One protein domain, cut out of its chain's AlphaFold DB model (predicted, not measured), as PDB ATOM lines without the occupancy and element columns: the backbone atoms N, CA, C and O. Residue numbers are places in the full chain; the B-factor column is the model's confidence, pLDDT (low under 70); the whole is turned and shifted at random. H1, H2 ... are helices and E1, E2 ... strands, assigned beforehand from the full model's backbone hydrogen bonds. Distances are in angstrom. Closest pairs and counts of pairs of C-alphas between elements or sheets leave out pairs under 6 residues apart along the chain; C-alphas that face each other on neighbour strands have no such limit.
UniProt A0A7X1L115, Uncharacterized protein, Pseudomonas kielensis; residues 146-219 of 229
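What this domain is: This is residues 146 to 219 of the 229 residues of an uncharacterized protein of Pseudomonas kielensis (UniProt A0A7X1L115). H1 and H2 meet as a V near their linked ends, and the short helix H3 packs on both, with a tiny sheet of two strands, E1 and E2, next to H3. From this cluster the chain runs far out to H4, which touches no helix, and a long stretch with no named element runs back to E2. The printed part has 74 residues, with four named helices and two named strands in the order H1, H2, H3, E1, H4, E2. The sheet, E1 - E2, is antiparallel, and the class is mostly helix. The whole is loose, with a radius of gyration of the C-alphas of 15.2 A, and elongated, spanning 47 by 25 by 23 A.

Where its parts are: Find C-alpha 147 at (-19.459, -48.211, 38.829); from there H1, residues 147 to 158, runs 16.7 A. Next comes H2, residues 160 to 167, 10.3 A long. Further along is H3, residues 177 to 181, followed by E1, residues 184 to 186. Look then for C-alpha 194 at (-0.777, -37.808, 7.928), where H4, residues 194 to 202, begins its 12.0 A. Last is E2, residues 216 to 218, ending with C-alpha 218 at (-8.730, -27.406, 35.547).

How they stand to each other: Begin with H1, which touches H3 with residues 152 to 156 alone; their closest C-alphas, of Lys 153 and Ala 181, are 4.9 A apart. H1 and H2 are close but not clearly touching, with the closest C-alphas, of Val 156 and Ala 163, at 5.5 A. They run opposite ways at a steep tilt of 59 degrees. H2 touches H3, where the closest C-alphas, of Ser 167 and Tyr 178, are 6.0 A apart. Between H3 and E1 the closest C-alphas are those of Tyr 179 and Pro 186, at 6.9 A. E1 and E2 are antiparallel neighbours, their directions at 146 degrees; look for N 185 and O 217, within hydrogen-bond range at 3.4 A. H3 and E2 are apart, but only just, at 8.2 A. H4 is apart from H1, H2 and H3. In H1, H2, H3 and H4 every O i to N i+4 pair is within hydrogen-bond range.

The domain as a whole: The two C-alphas farthest apart, of Ala 158 and Gln 202, are 46.8 A from each other. The printed part has no cut. The link from H4 to E2, residues 203 to 215, is long. In the B-factor column the mean pLDDT of the printed part is 70.4, and residues 186 to 219 are under 70.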
ATOM      1  N   GLY A 146     -19.191 -46.383  34.201       89.00
ATOM      2  CA  GLY A 146     -19.509 -47.552  35.029       89.00
ATOM      3  C   GLY A 146     -19.200 -47.366  36.519       89.00
ATOM      4  O   GLY A 146     -18.430 -46.491  36.914       89.00
ATOM      5  N   LYS A 147     -19.726 -48.251  37.373       95.81
ATOM      6  CA  LYS A 147     -19.459 -48.211  38.829       95.81
ATOM      7  C   LYS A 147     -17.997 -48.494  39.177       95.81
ATOM      8  O   LYS A 147     -17.471 -47.956  40.152       95.81
ATOM      9  N   ALA A 148     -17.308 -49.299  38.369       96.56
ATOM     10  CA  ALA A 148     -15.876 -49.522  38.523       96.56
ATOM     11  C   ALA A 148     -15.070 -48.218  38.393       96.56
ATOM     12  O   ALA A 148     -14.059 -48.056  39.078       96.56
ATOM     13  N   TRP A 149     -15.531 -47.256  37.587       95.88
ATOM     14  CA  TRP A 149     -14.910 -45.937  37.519       95.88
ATOM     15  C   TRP A 149     -15.112 -45.118  38.794       95.88
ATOM     16  O   TRP A 149     -14.174 -44.465  39.256       95.88
ATOM     17  N   ASP A 150     -16.285 -45.190  39.422       96.44
ATOM     18  CA  ASP A 150     -16.499 -44.577  40.737       96.44
ATOM     19  C   ASP A 150     -15.587 -45.191  41.807       96.44
ATOM     20  O   ASP A 150     -15.011 -44.469  42.630       96.44
ATOM     21  N   GLY A 151     -15.379 -46.510  41.743       97.50
ATOM     22  CA  GLY A 151     -14.386 -47.215  42.552       97.50
ATOM     23  C   GLY A 151     -12.967 -46.699  42.306       97.50
ATOM     24  O   GLY A 151     -12.251 -46.381  43.257       97.50
ATOM     25  N   LEU A 152     -12.578 -46.523  41.038       96.94
ATOM     26  CA  LEU A 152     -11.267 -45.989  40.672       96.94
ATOM     27  C   LEU A 152     -11.072 -44.555  41.177       96.94
ATOM     28  O   LEU A 152     -10.050 -44.282  41.801       96.94
ATOM     29  N   LYS A 153     -12.044 -43.653  40.988       97.00
ATOM     30  CA  LYS A 153     -11.989 -42.283  41.536       97.00
ATOM     31  C   LYS A 153     -11.790 -42.296  43.048       97.00
ATOM     32  O   LYS A 153     -10.884 -41.642  43.561       97.00
ATOM     33  N   SER A 154     -12.599 -43.084  43.755       97.38
ATOM     34  CA  SER A 154     -12.512 -43.218  45.213       97.38
ATOM     35  C   SER A 154     -11.131 -43.718  45.642       97.38
ATOM     36  O   SER A 154     -10.519 -43.164  46.556       97.38
ATOM     37  N   TRP A 155     -10.597 -44.715  44.934       97.06
ATOM     38  CA  TRP A 155      -9.260 -45.242  45.179       97.06
ATOM     39  C   TRP A 155      -8.161 -44.202  44.917       97.06
ATOM     40  O   TRP A 155      -7.252 -44.076  45.739       97.06
ATOM     41  N   VAL A 156      -8.254 -43.428  43.829       96.94
ATOM     42  CA  VAL A 156      -7.306 -42.350  43.492       96.94
ATOM     43  C   VAL A 156      -7.283 -41.282  44.579       96.94
ATOM     44  O   VAL A 156      -6.203 -40.879  45.012       96.94
ATOM     45  N   HIS A 157      -8.451 -40.859  45.060       96.19
ATOM     46  CA  HIS A 157      -8.550 -39.880  46.142       96.19
ATOM     47  C   HIS A 157      -7.994 -40.406  47.469       96.19
ATOM     48  O   HIS A 157      -7.383 -39.642  48.215       96.19
ATOM     49  N   ALA A 158      -8.157 -41.700  47.752       96.56
ATOM     50  CA  ALA A 158      -7.587 -42.331  48.940       96.56
ATOM     51  C   ALA A 158      -6.063 -42.548  48.837       96.56
ATOM     52  O   ALA A 158      -5.370 -42.538  49.855       96.56
ATOM     53  N   HIS A 159      -5.519 -42.710  47.624       95.31
ATOM     54  CA  HIS A 159      -4.111 -43.060  47.389       95.31
ATOM     55  C   HIS A 159      -3.412 -42.141  46.366       95.31
ATOM     56  O   HIS A 159      -2.749 -42.638  45.450       95.31
ATOM     57  N   PRO A 160      -3.463 -40.803  46.512       94.00
ATOM     58  CA  PRO A 160      -3.090 -39.872  45.444       94.00
ATOM     59  C   PRO A 160      -1.630 -40.009  44.995       94.00
ATOM     60  O   PRO A 160      -1.343 -39.986  43.803       94.00
ATOM     61  N   ARG A 161      -0.695 -40.227  45.932       92.69
ATOM     62  CA  ARG A 161       0.737 -40.397  45.614       92.69
ATOM     63  C   ARG A 161       1.010 -41.673  44.814       92.69
ATOM     64  O   ARG A 161       1.829 -41.664  43.899       92.69
ATOM     65  N   ILE A 162       0.337 -42.769  45.171       92.25
ATOM     66  CA  ILE A 162       0.482 -44.060  44.488       92.25
ATOM     67  C   ILE A 162      -0.163 -43.966  43.107       92.25
ATOM     68  O   ILE A 162       0.473 -44.310  42.115       92.25
ATOM     69  N   ALA A 163      -1.383 -43.432  43.037       92.69
ATOM     70  CA  ALA A 163      -2.116 -43.226  41.796       92.69
ATOM     71  C   ALA A 163      -1.328 -42.373  40.796       92.69
ATOM     72  O   ALA A 163      -1.149 -42.783  39.653       92.69
ATOM     73  N   GLN A 164      -0.779 -41.239  41.244       91.88
ATOM     74  CA  GLN A 164       0.059 -40.381  40.414       91.88
ATOM     75  C   GLN A 164       1.284 -41.139  39.902       91.88
ATOM     76  O   GLN A 164       1.533 -41.136  38.701       91.88
ATOM     77  N   LYS A 165       2.021 -41.835  40.779       90.50
ATOM     78  CA  LYS A 165       3.199 -42.616  40.378       90.50
ATOM     79  C   LYS A 165       2.852 -43.672  39.326       90.50
ATOM     80  O   LYS A 165       3.574 -43.792  38.344       90.50
ATOM     81  N   LEU A 166       1.761 -44.412  39.522       90.00
ATOM     82  CA  LEU A 166       1.298 -45.414  38.562       90.00
ATOM     83  C   LEU A 166       0.842 -44.769  37.252       90.00
ATOM     84  O   LEU A 166       1.069 -45.333  36.197       90.00
ATOM     85  N   SER A 167       0.265 -43.569  37.280       88.75
ATOM     86  CA  SER A 167      -0.157 -42.867  36.063       88.75
ATOM     87  C   SER A 167       0.991 -42.386  35.170       88.75
ATOM     88  O   SER A 167       0.760 -42.102  33.998       88.75
ATOM     89  N   LEU A 168       2.214 -42.286  35.708       84.38
ATOM     90  CA  LEU A 168       3.399 -41.866  34.951       84.38
ATOM     91  C   LEU A 168       3.925 -42.955  34.007       84.38
ATOM     92  O   LEU A 168       4.751 -42.654  33.148       84.38
ATOM     93  N   GLY A 169       3.495 -44.210  34.166       76.75
ATOM     94  CA  GLY A 169       3.808 -45.243  33.186       76.75
ATOM     95  C   GLY A 169       2.966 -45.115  31.916       76.75
ATOM     96  O   GLY A 169       2.049 -44.301  31.807       76.75
ATOM     97  N   THR A 170       3.281 -45.937  30.919       71.62
ATOM     98  CA  THR A 170       2.598 -45.930  29.622       71.62
ATOM     99  C   THR A 170       1.271 -46.682  29.708       71.62
ATOM    100  O   THR A 170       1.179 -47.825  29.266       71.62
ATOM    101  N   ALA A 171       0.242 -46.055  30.284       76.25
ATOM    102  CA  ALA A 171      -1.123 -46.571  30.210       76.25
ATOM    103  C   ALA A 171      -1.624 -46.467  28.762       76.25
ATOM    104  O   ALA A 171      -2.052 -45.398  28.321       76.25
ATOM    105  N   TYR A 172      -1.526 -47.559  28.005       79.12
ATOM    106  CA  TYR A 172      -1.782 -47.552  26.567       79.12
ATOM    107  C   TYR A 172      -3.282 -47.626  26.273       79.12
ATOM    108  O   TYR A 172      -3.784 -46.925  25.397       79.12
ATOM    109  N   TYR A 173      -4.016 -48.439  27.036       84.44
ATOM    110  CA  TYR A 173      -5.426 -48.712  26.746       84.44
ATOM    111  C   TYR A 173      -6.420 -47.775  27.436       84.44
ATOM    112  O   TYR A 173      -7.555 -47.673  26.993       84.44
ATOM    113  N   LEU A 174      -6.020 -47.075  28.498       86.69
ATOM    114  CA  LEU A 174      -6.824 -46.038  29.157       86.69
ATOM    115  C   LEU A 174      -5.927 -44.839  29.485       86.69
ATOM    116  O   LEU A 174      -5.608 -44.610  30.653       86.69
ATOM    117  N   PRO A 175      -5.468 -44.079  28.479       82.88
ATOM    118  CA  PRO A 175      -4.627 -42.925  28.731       82.88
ATOM    119  C   PRO A 175      -5.385 -41.918  29.602       82.88
ATOM    120  O   PRO A 175      -6.591 -41.719  29.459       82.88
ATOM    121  N   CYS A 176      -4.651 -41.246  30.487       86.88
ATOM    122  CA  CYS A 176      -5.160 -40.170  31.343       86.88
ATOM    123  C   CYS A 176      -6.173 -40.575  32.420       86.88
ATOM    124  O   CYS A 176      -6.749 -39.677  33.036       86.88
ATOM    125  N   TRP A 177      -6.367 -41.872  32.693       91.50
ATOM    126  CA  TRP A 177      -7.319 -42.338  33.712       91.50
ATOM    127  C   TRP A 177      -7.156 -41.595  35.050       91.50
ATOM    128  O   TRP A 177      -8.142 -41.193  35.656       91.50
ATOM    129  N   TYR A 178      -5.915 -41.335  35.477       93.69
ATOM    130  CA  TYR A 178      -5.623 -40.606  36.713       93.69
ATOM    131  C   TYR A 178      -6.072 -39.145  36.649       93.69
ATOM    132  O   TYR A 178      -6.743 -38.672  37.561       93.69
ATOM    133  N   TYR A 179      -5.733 -38.438  35.567       91.12
ATOM    134  CA  TYR A 179      -6.069 -37.024  35.404       91.12
ATOM    135  C   TYR A 179      -7.583 -36.815  35.366       91.12
ATOM    136  O   TYR A 179      -8.095 -35.943  36.062       91.12
ATOM    137  N   ILE A 180      -8.301 -37.679  34.647       91.31
ATOM    138  CA  ILE A 180      -9.766 -37.659  34.614       91.31
ATOM    139  C   ILE A 180     -10.325 -37.953  36.015       91.31
ATOM    140  O   ILE A 180     -11.274 -37.298  36.446       91.31
ATOM    141  N   ALA A 181      -9.714 -38.882  36.762       93.69
ATOM    142  CA  ALA A 181     -10.175 -39.255  38.098       93.69
ATOM    143  C   ALA A 181     -10.033 -38.112  39.112       93.69
ATOM    144  O   ALA A 181     -10.912 -37.941  39.952       93.69
ATOM    145  N   VAL A 182      -8.978 -37.296  39.008       93.69
ATOM    146  CA  VAL A 182      -8.792 -36.095  39.845       93.69
ATOM    147  C   VAL A 182      -9.538 -34.861  39.318       93.69
ATOM    148  O   VAL A 182      -9.358 -33.765  39.844       93.69
ATOM    149  N   GLY A 183     -10.380 -35.021  38.292       89.06
ATOM    150  CA  GLY A 183     -11.216 -33.948  37.752       89.06
ATOM    151  C   GLY A 183     -10.497 -32.998  36.795       89.06
ATOM    152  O   GLY A 183     -10.972 -31.886  36.584       89.06
ATOM    153  N   LEU A 184      -9.369 -33.401  36.211       86.25
ATOM    154  CA  LEU A 184      -8.716 -32.661  35.132       86.25
ATOM    155  C   LEU A 184      -9.231 -33.159  33.785       86.25
ATOM    156  O   LEU A 184      -9.402 -34.362  33.574       86.25
ATOM    157  N   ARG A 185      -9.458 -32.236  32.849       75.56
ATOM    158  CA  ARG A 185      -9.774 -32.608  31.468       75.56
ATOM    159  C   ARG A 185      -8.464 -32.768  30.703       75.56
ATOM    160  O   ARG A 185      -7.714 -31.798  30.597       75.56
ATOM    161  N   PRO A 186      -8.169 -33.966  30.174       65.44
ATOM    162  CA  PRO A 186      -7.060 -34.108  29.257       65.44
ATOM    163  C   PRO A 186      -7.366 -33.283  28.009       65.44
ATOM    164  O   PRO A 186      -8.388 -33.496  27.354       65.44
ATOM    165  N   ILE A 187      -6.491 -32.331  27.685       58.81
ATOM    166  CA  ILE A 187      -6.523 -31.675  26.383       58.81
ATOM    167  C   ILE A 187      -5.863 -32.648  25.419       58.81
ATOM    168  O   ILE A 187      -4.639 -32.789  25.372       58.81
ATOM    169  N   PHE A 188      -6.692 -33.377  24.683       55.22
ATOM    170  CA  PHE A 188      -6.220 -34.180  23.572       55.22
ATOM    171  C   PHE A 188      -5.936 -33.234  22.405       55.22
ATOM    172  O   PHE A 188      -6.842 -32.869  21.659       55.22
ATOM    173  N   GLU A 189      -4.681 -32.814  22.247       46.31
ATOM    174  CA  GLU A 189      -4.251 -32.246  20.972       46.31
ATOM    175  C   GLU A 189      -4.283 -33.360  19.925       46.31
ATOM    176  O   GLU A 189      -3.447 -34.269  19.922       46.31
ATOM    177  N   VAL A 190      -5.265 -33.302  19.029       46.97
ATOM    178  CA  VAL A 190      -5.275 -34.132  17.828       46.97
ATOM    179  C   VAL A 190      -4.193 -33.583  16.904       46.97
ATOM    180  O   VAL A 190      -4.429 -32.639  16.153       46.97
ATOM    181  N   LYS A 191      -2.982 -34.140  16.976       43.69
ATOM    182  CA  LYS A 191      -1.983 -33.917  15.928       43.69
ATOM    183  C   LYS A 191      -2.356 -34.822  14.751       43.69
ATOM    184  O   LYS A 191      -2.350 -36.040  14.940       43.69
ATOM    185  N   PRO A 192      -2.724 -34.263  13.581       45.28
ATOM    186  CA  PRO A 192      -3.018 -35.068  12.403       45.28
ATOM    187  C   PRO A 192      -1.777 -35.897  12.086       45.28
ATOM    188  O   PRO A 192      -0.676 -35.356  11.966       45.28
ATOM    189  N   ASN A 193      -1.935 -37.215  12.034       54.53
ATOM    190  CA  ASN A 193      -0.832 -38.113  11.740       54.53
ATOM    191  C   ASN A 193      -1.015 -38.541  10.289       54.53
ATOM    192  O   ASN A 193      -1.699 -39.527  10.020       54.53
ATOM    193  N   SER A 194      -0.467 -37.748   9.364       59.91
ATOM    194  CA  SER A 194      -0.777 -37.808   7.928       59.91
ATOM    195  C   SER A 194      -0.653 -39.211   7.330       59.91
ATOM    196  O   SER A 194      -1.492 -39.594   6.527       59.91
ATOM    197  N   GLU A 195       0.313 -40.017   7.776       49.84
ATOM    198  CA  GLU A 195       0.511 -41.390   7.282       49.84
ATOM    199  C   GLU A 195      -0.556 -42.378   7.790       49.84
ATOM    200  O   GLU A 195      -0.967 -43.295   7.078       49.84
ATOM    201  N   ARG A 196      -1.051 -42.196   9.023       53.41
ATOM    202  CA  ARG A 196      -2.115 -43.040   9.588       53.41
ATOM    203  C   ARG A 196      -3.486 -42.606   9.088       53.41
ATOM    204  O   ARG A 196      -4.321 -43.465   8.823       53.41
ATOM    205  N   ASP A 197      -3.712 -41.303   8.973       56.84
ATOM    206  CA  ASP A 197      -4.954 -40.748   8.442       56.84
ATOM    207  C   ASP A 197      -5.118 -41.132   6.962       56.84
ATOM    208  O   ASP A 197      -6.219 -41.500   6.558       56.84
ATOM    209  N   GLU A 198      -4.027 -41.195   6.185       52.84
ATOM    210  CA  GLU A 198      -4.026 -41.785   4.838       52.84
ATOM    211  C   GLU A 198      -4.330 -43.289   4.844       52.84
ATOM    212  O   GLU A 198      -5.162 -43.740   4.059       52.84
ATOM    213  N   TYR A 199      -3.723 -44.080   5.736       49.50
ATOM    214  CA  TYR A 199      -3.996 -45.522   5.833       49.50
ATOM    215  C   TYR A 199      -5.446 -45.828   6.253       49.50
ATOM    216  O   TYR A 199      -6.094 -46.723   5.712       49.50
ATOM    217  N   LEU A 200      -5.988 -45.063   7.202       48.12
ATOM    218  CA  LEU A 200      -7.370 -45.182   7.659       48.12
ATOM    219  C   LEU A 200      -8.364 -44.697   6.591       48.12
ATOM    220  O   LEU A 200      -9.373 -45.367   6.361       48.12
ATOM    221  N   ALA A 201      -8.042 -43.621   5.865       55.19
ATOM    222  CA  ALA A 201      -8.817 -43.156   4.716       55.19
ATOM    223  C   ALA A 201      -8.824 -44.174   3.560       55.19
ATOM    224  O   ALA A 201      -9.875 -44.409   2.967       55.19
ATOM    225  N   GLN A 202      -7.698 -44.843   3.285       49.72
ATOM    226  CA  GLN A 202      -7.612 -45.930   2.296       49.72
ATOM    227  C   GLN A 202      -8.472 -47.147   2.671       49.72
ATOM    228  O   GLN A 202      -8.942 -47.866   1.791       49.72
ATOM    229  N   LEU A 203      -8.717 -47.366   3.964       41.88
ATOM    230  CA  LEU A 203      -9.592 -48.425   4.478       41.88
ATOM    231  C   LEU A 203     -11.056 -47.984   4.660       41.88
ATOM    232  O   LEU A 203     -11.866 -48.781   5.134       41.88
ATOM    233  N   GLY A 204     -11.405 -46.737   4.322       38.22
ATOM    234  CA  GLY A 204     -12.748 -46.183   4.532       38.22
ATOM    235  C   GLY A 204     -13.136 -46.043   6.009       38.22
ATOM    236  O   GLY A 204     -14.321 -46.053   6.333       38.22
ATOM    237  N   ARG A 205     -12.158 -45.954   6.920       39.50
ATOM    238  CA  ARG A 205     -12.378 -45.886   8.371       39.50
ATOM    239  C   ARG A 205     -11.948 -44.532   8.923       39.50
ATOM    240  O   ARG A 205     -10.854 -44.060   8.646       39.50
ATOM    241  N   HIS A 206     -12.763 -43.945   9.793       40.44
ATOM    242  CA  HIS A 206     -12.358 -42.811  10.624       40.44
ATOM    243  C   HIS A 206     -11.913 -43.336  11.991       40.44
ATOM    244  O   HIS A 206     -12.736 -43.648  12.844       40.44
ATOM    245  N   GLY A 207     -10.605 -43.483  12.197       37.16
ATOM    246  CA  GLY A 207     -10.049 -43.850  13.500       37.16
ATOM    247  C   GLY A 207      -9.579 -42.611  14.251       37.16
ATOM    248  O   GLY A 207      -8.559 -42.032  13.894       37.16
ATOM    249  N   SER A 208     -10.272 -42.224  15.317       37.97
ATOM    250  CA  SER A 208      -9.753 -41.243  16.271       37.97
ATOM    251  C   SER A 208      -8.663 -41.901  17.128       37.97
ATOM    252  O   SER A 208      -8.848 -42.965  17.718       37.97
ATOM    253  N   THR A 209      -7.478 -41.290  17.158       38.53
ATOM    254  CA  THR A 209      -6.383 -41.702  18.045       38.53
ATOM    255  C   THR A 209      -6.355 -40.762  19.237       38.53
ATOM    256  O   THR A 209      -6.235 -39.555  19.054       38.53
ATOM    257  N   PHE A 210      -6.428 -41.297  20.453       39.25
ATOM    258  CA  PHE A 210      -6.181 -40.514  21.661       39.25
ATOM    259  C   PHE A 210      -4.670 -40.468  21.925       39.25
ATOM    260  O   PHE A 210      -4.033 -41.510  22.077       39.25
ATOM    261  N   TYR A 211      -4.095 -39.265  21.945       38.88
ATOM    262  CA  TYR A 211      -2.693 -39.020  22.300       38.88
ATOM    263  C   TYR A 211      -2.538 -38.668  23.784       38.88
ATOM    264  O   TYR A 211      -3.471 -38.208  24.438       38.88
ATOM    265  N   ILE A 212      -1.328 -38.869  24.311       40.09
ATOM    266  CA  ILE A 212      -0.921 -38.416  25.646       40.09
ATOM    267  C   ILE A 212      -1.031 -36.872  25.690       40.09
ATOM    268  O   ILE A 212      -0.432 -36.219  24.833       40.09
ATOM    269  N   PRO A 213      -1.765 -36.270  26.646       38.38
ATOM    270  CA  PRO A 213      -1.925 -34.822  26.751       38.38
ATOM    271  C   PRO A 213      -0.575 -34.144  26.965       38.38
ATOM    272  O   PRO A 213       0.195 -34.561  27.831       38.38
ATOM    273  N   GLN A 214      -0.307 -33.071  26.220       39.78
ATOM    274  CA  GLN A 214       0.844 -32.195  26.480       39.78
ATOM    275  C   GLN A 214       0.513 -31.125  27.539       39.78
ATOM    276  O   GLN A 214       1.417 -30.625  28.205       39.78
ATOM    277  N   HIS A 215      -0.779 -30.833  27.753       47.00
ATOM    278  CA  HIS A 215      -1.277 -29.810  28.676       47.00
ATOM    279  C   HIS A 215      -2.560 -30.268  29.405       47.00
ATOM    280  O   HIS A 215      -3.377 -31.004  28.850       47.00
ATOM    281  N   LEU A 216      -2.720 -29.858  30.670       45.94
ATOM    282  CA  LEU A 216      -3.865 -30.173  31.538       45.94
ATOM    283  C   LEU A 216      -4.541 -28.868  31.969       45.94
ATOM    284  O   LEU A 216      -3.861 -27.985  32.490       45.94
ATOM    285  N   GLU A 217      -5.862 -28.769  31.811       46.31
ATOM    286  CA  GLU A 217      -6.650 -27.634  32.309       46.31
ATOM    287  C   GLU A 217      -7.580 -28.051  33.466       46.31
ATOM    288  O   GLU A 217      -8.149 -29.153  33.450       46.31
ATOM    289  N   PRO A 218      -7.754 -27.187  34.487       44.47
ATOM    290  CA  PRO A 218      -8.730 -27.406  35.547       44.47
ATOM    291  C   PRO A 218     -10.162 -27.308  35.003       44.47
ATOM    292  O   PRO A 218     -10.475 -26.443  34.187       44.47
ATOM    293  N   VAL A 219     -11.062 -28.176  35.480       49.84
ATOM    294  CA  VAL A 219     -12.491 -28.073  35.148       49.84
ATOM    295  C   VAL A 219     -13.069 -26.810  35.795       49.84
ATOM    296  O   VAL A 219     -12.941 -26.654  37.011       49.84
TER     297      VAL A 219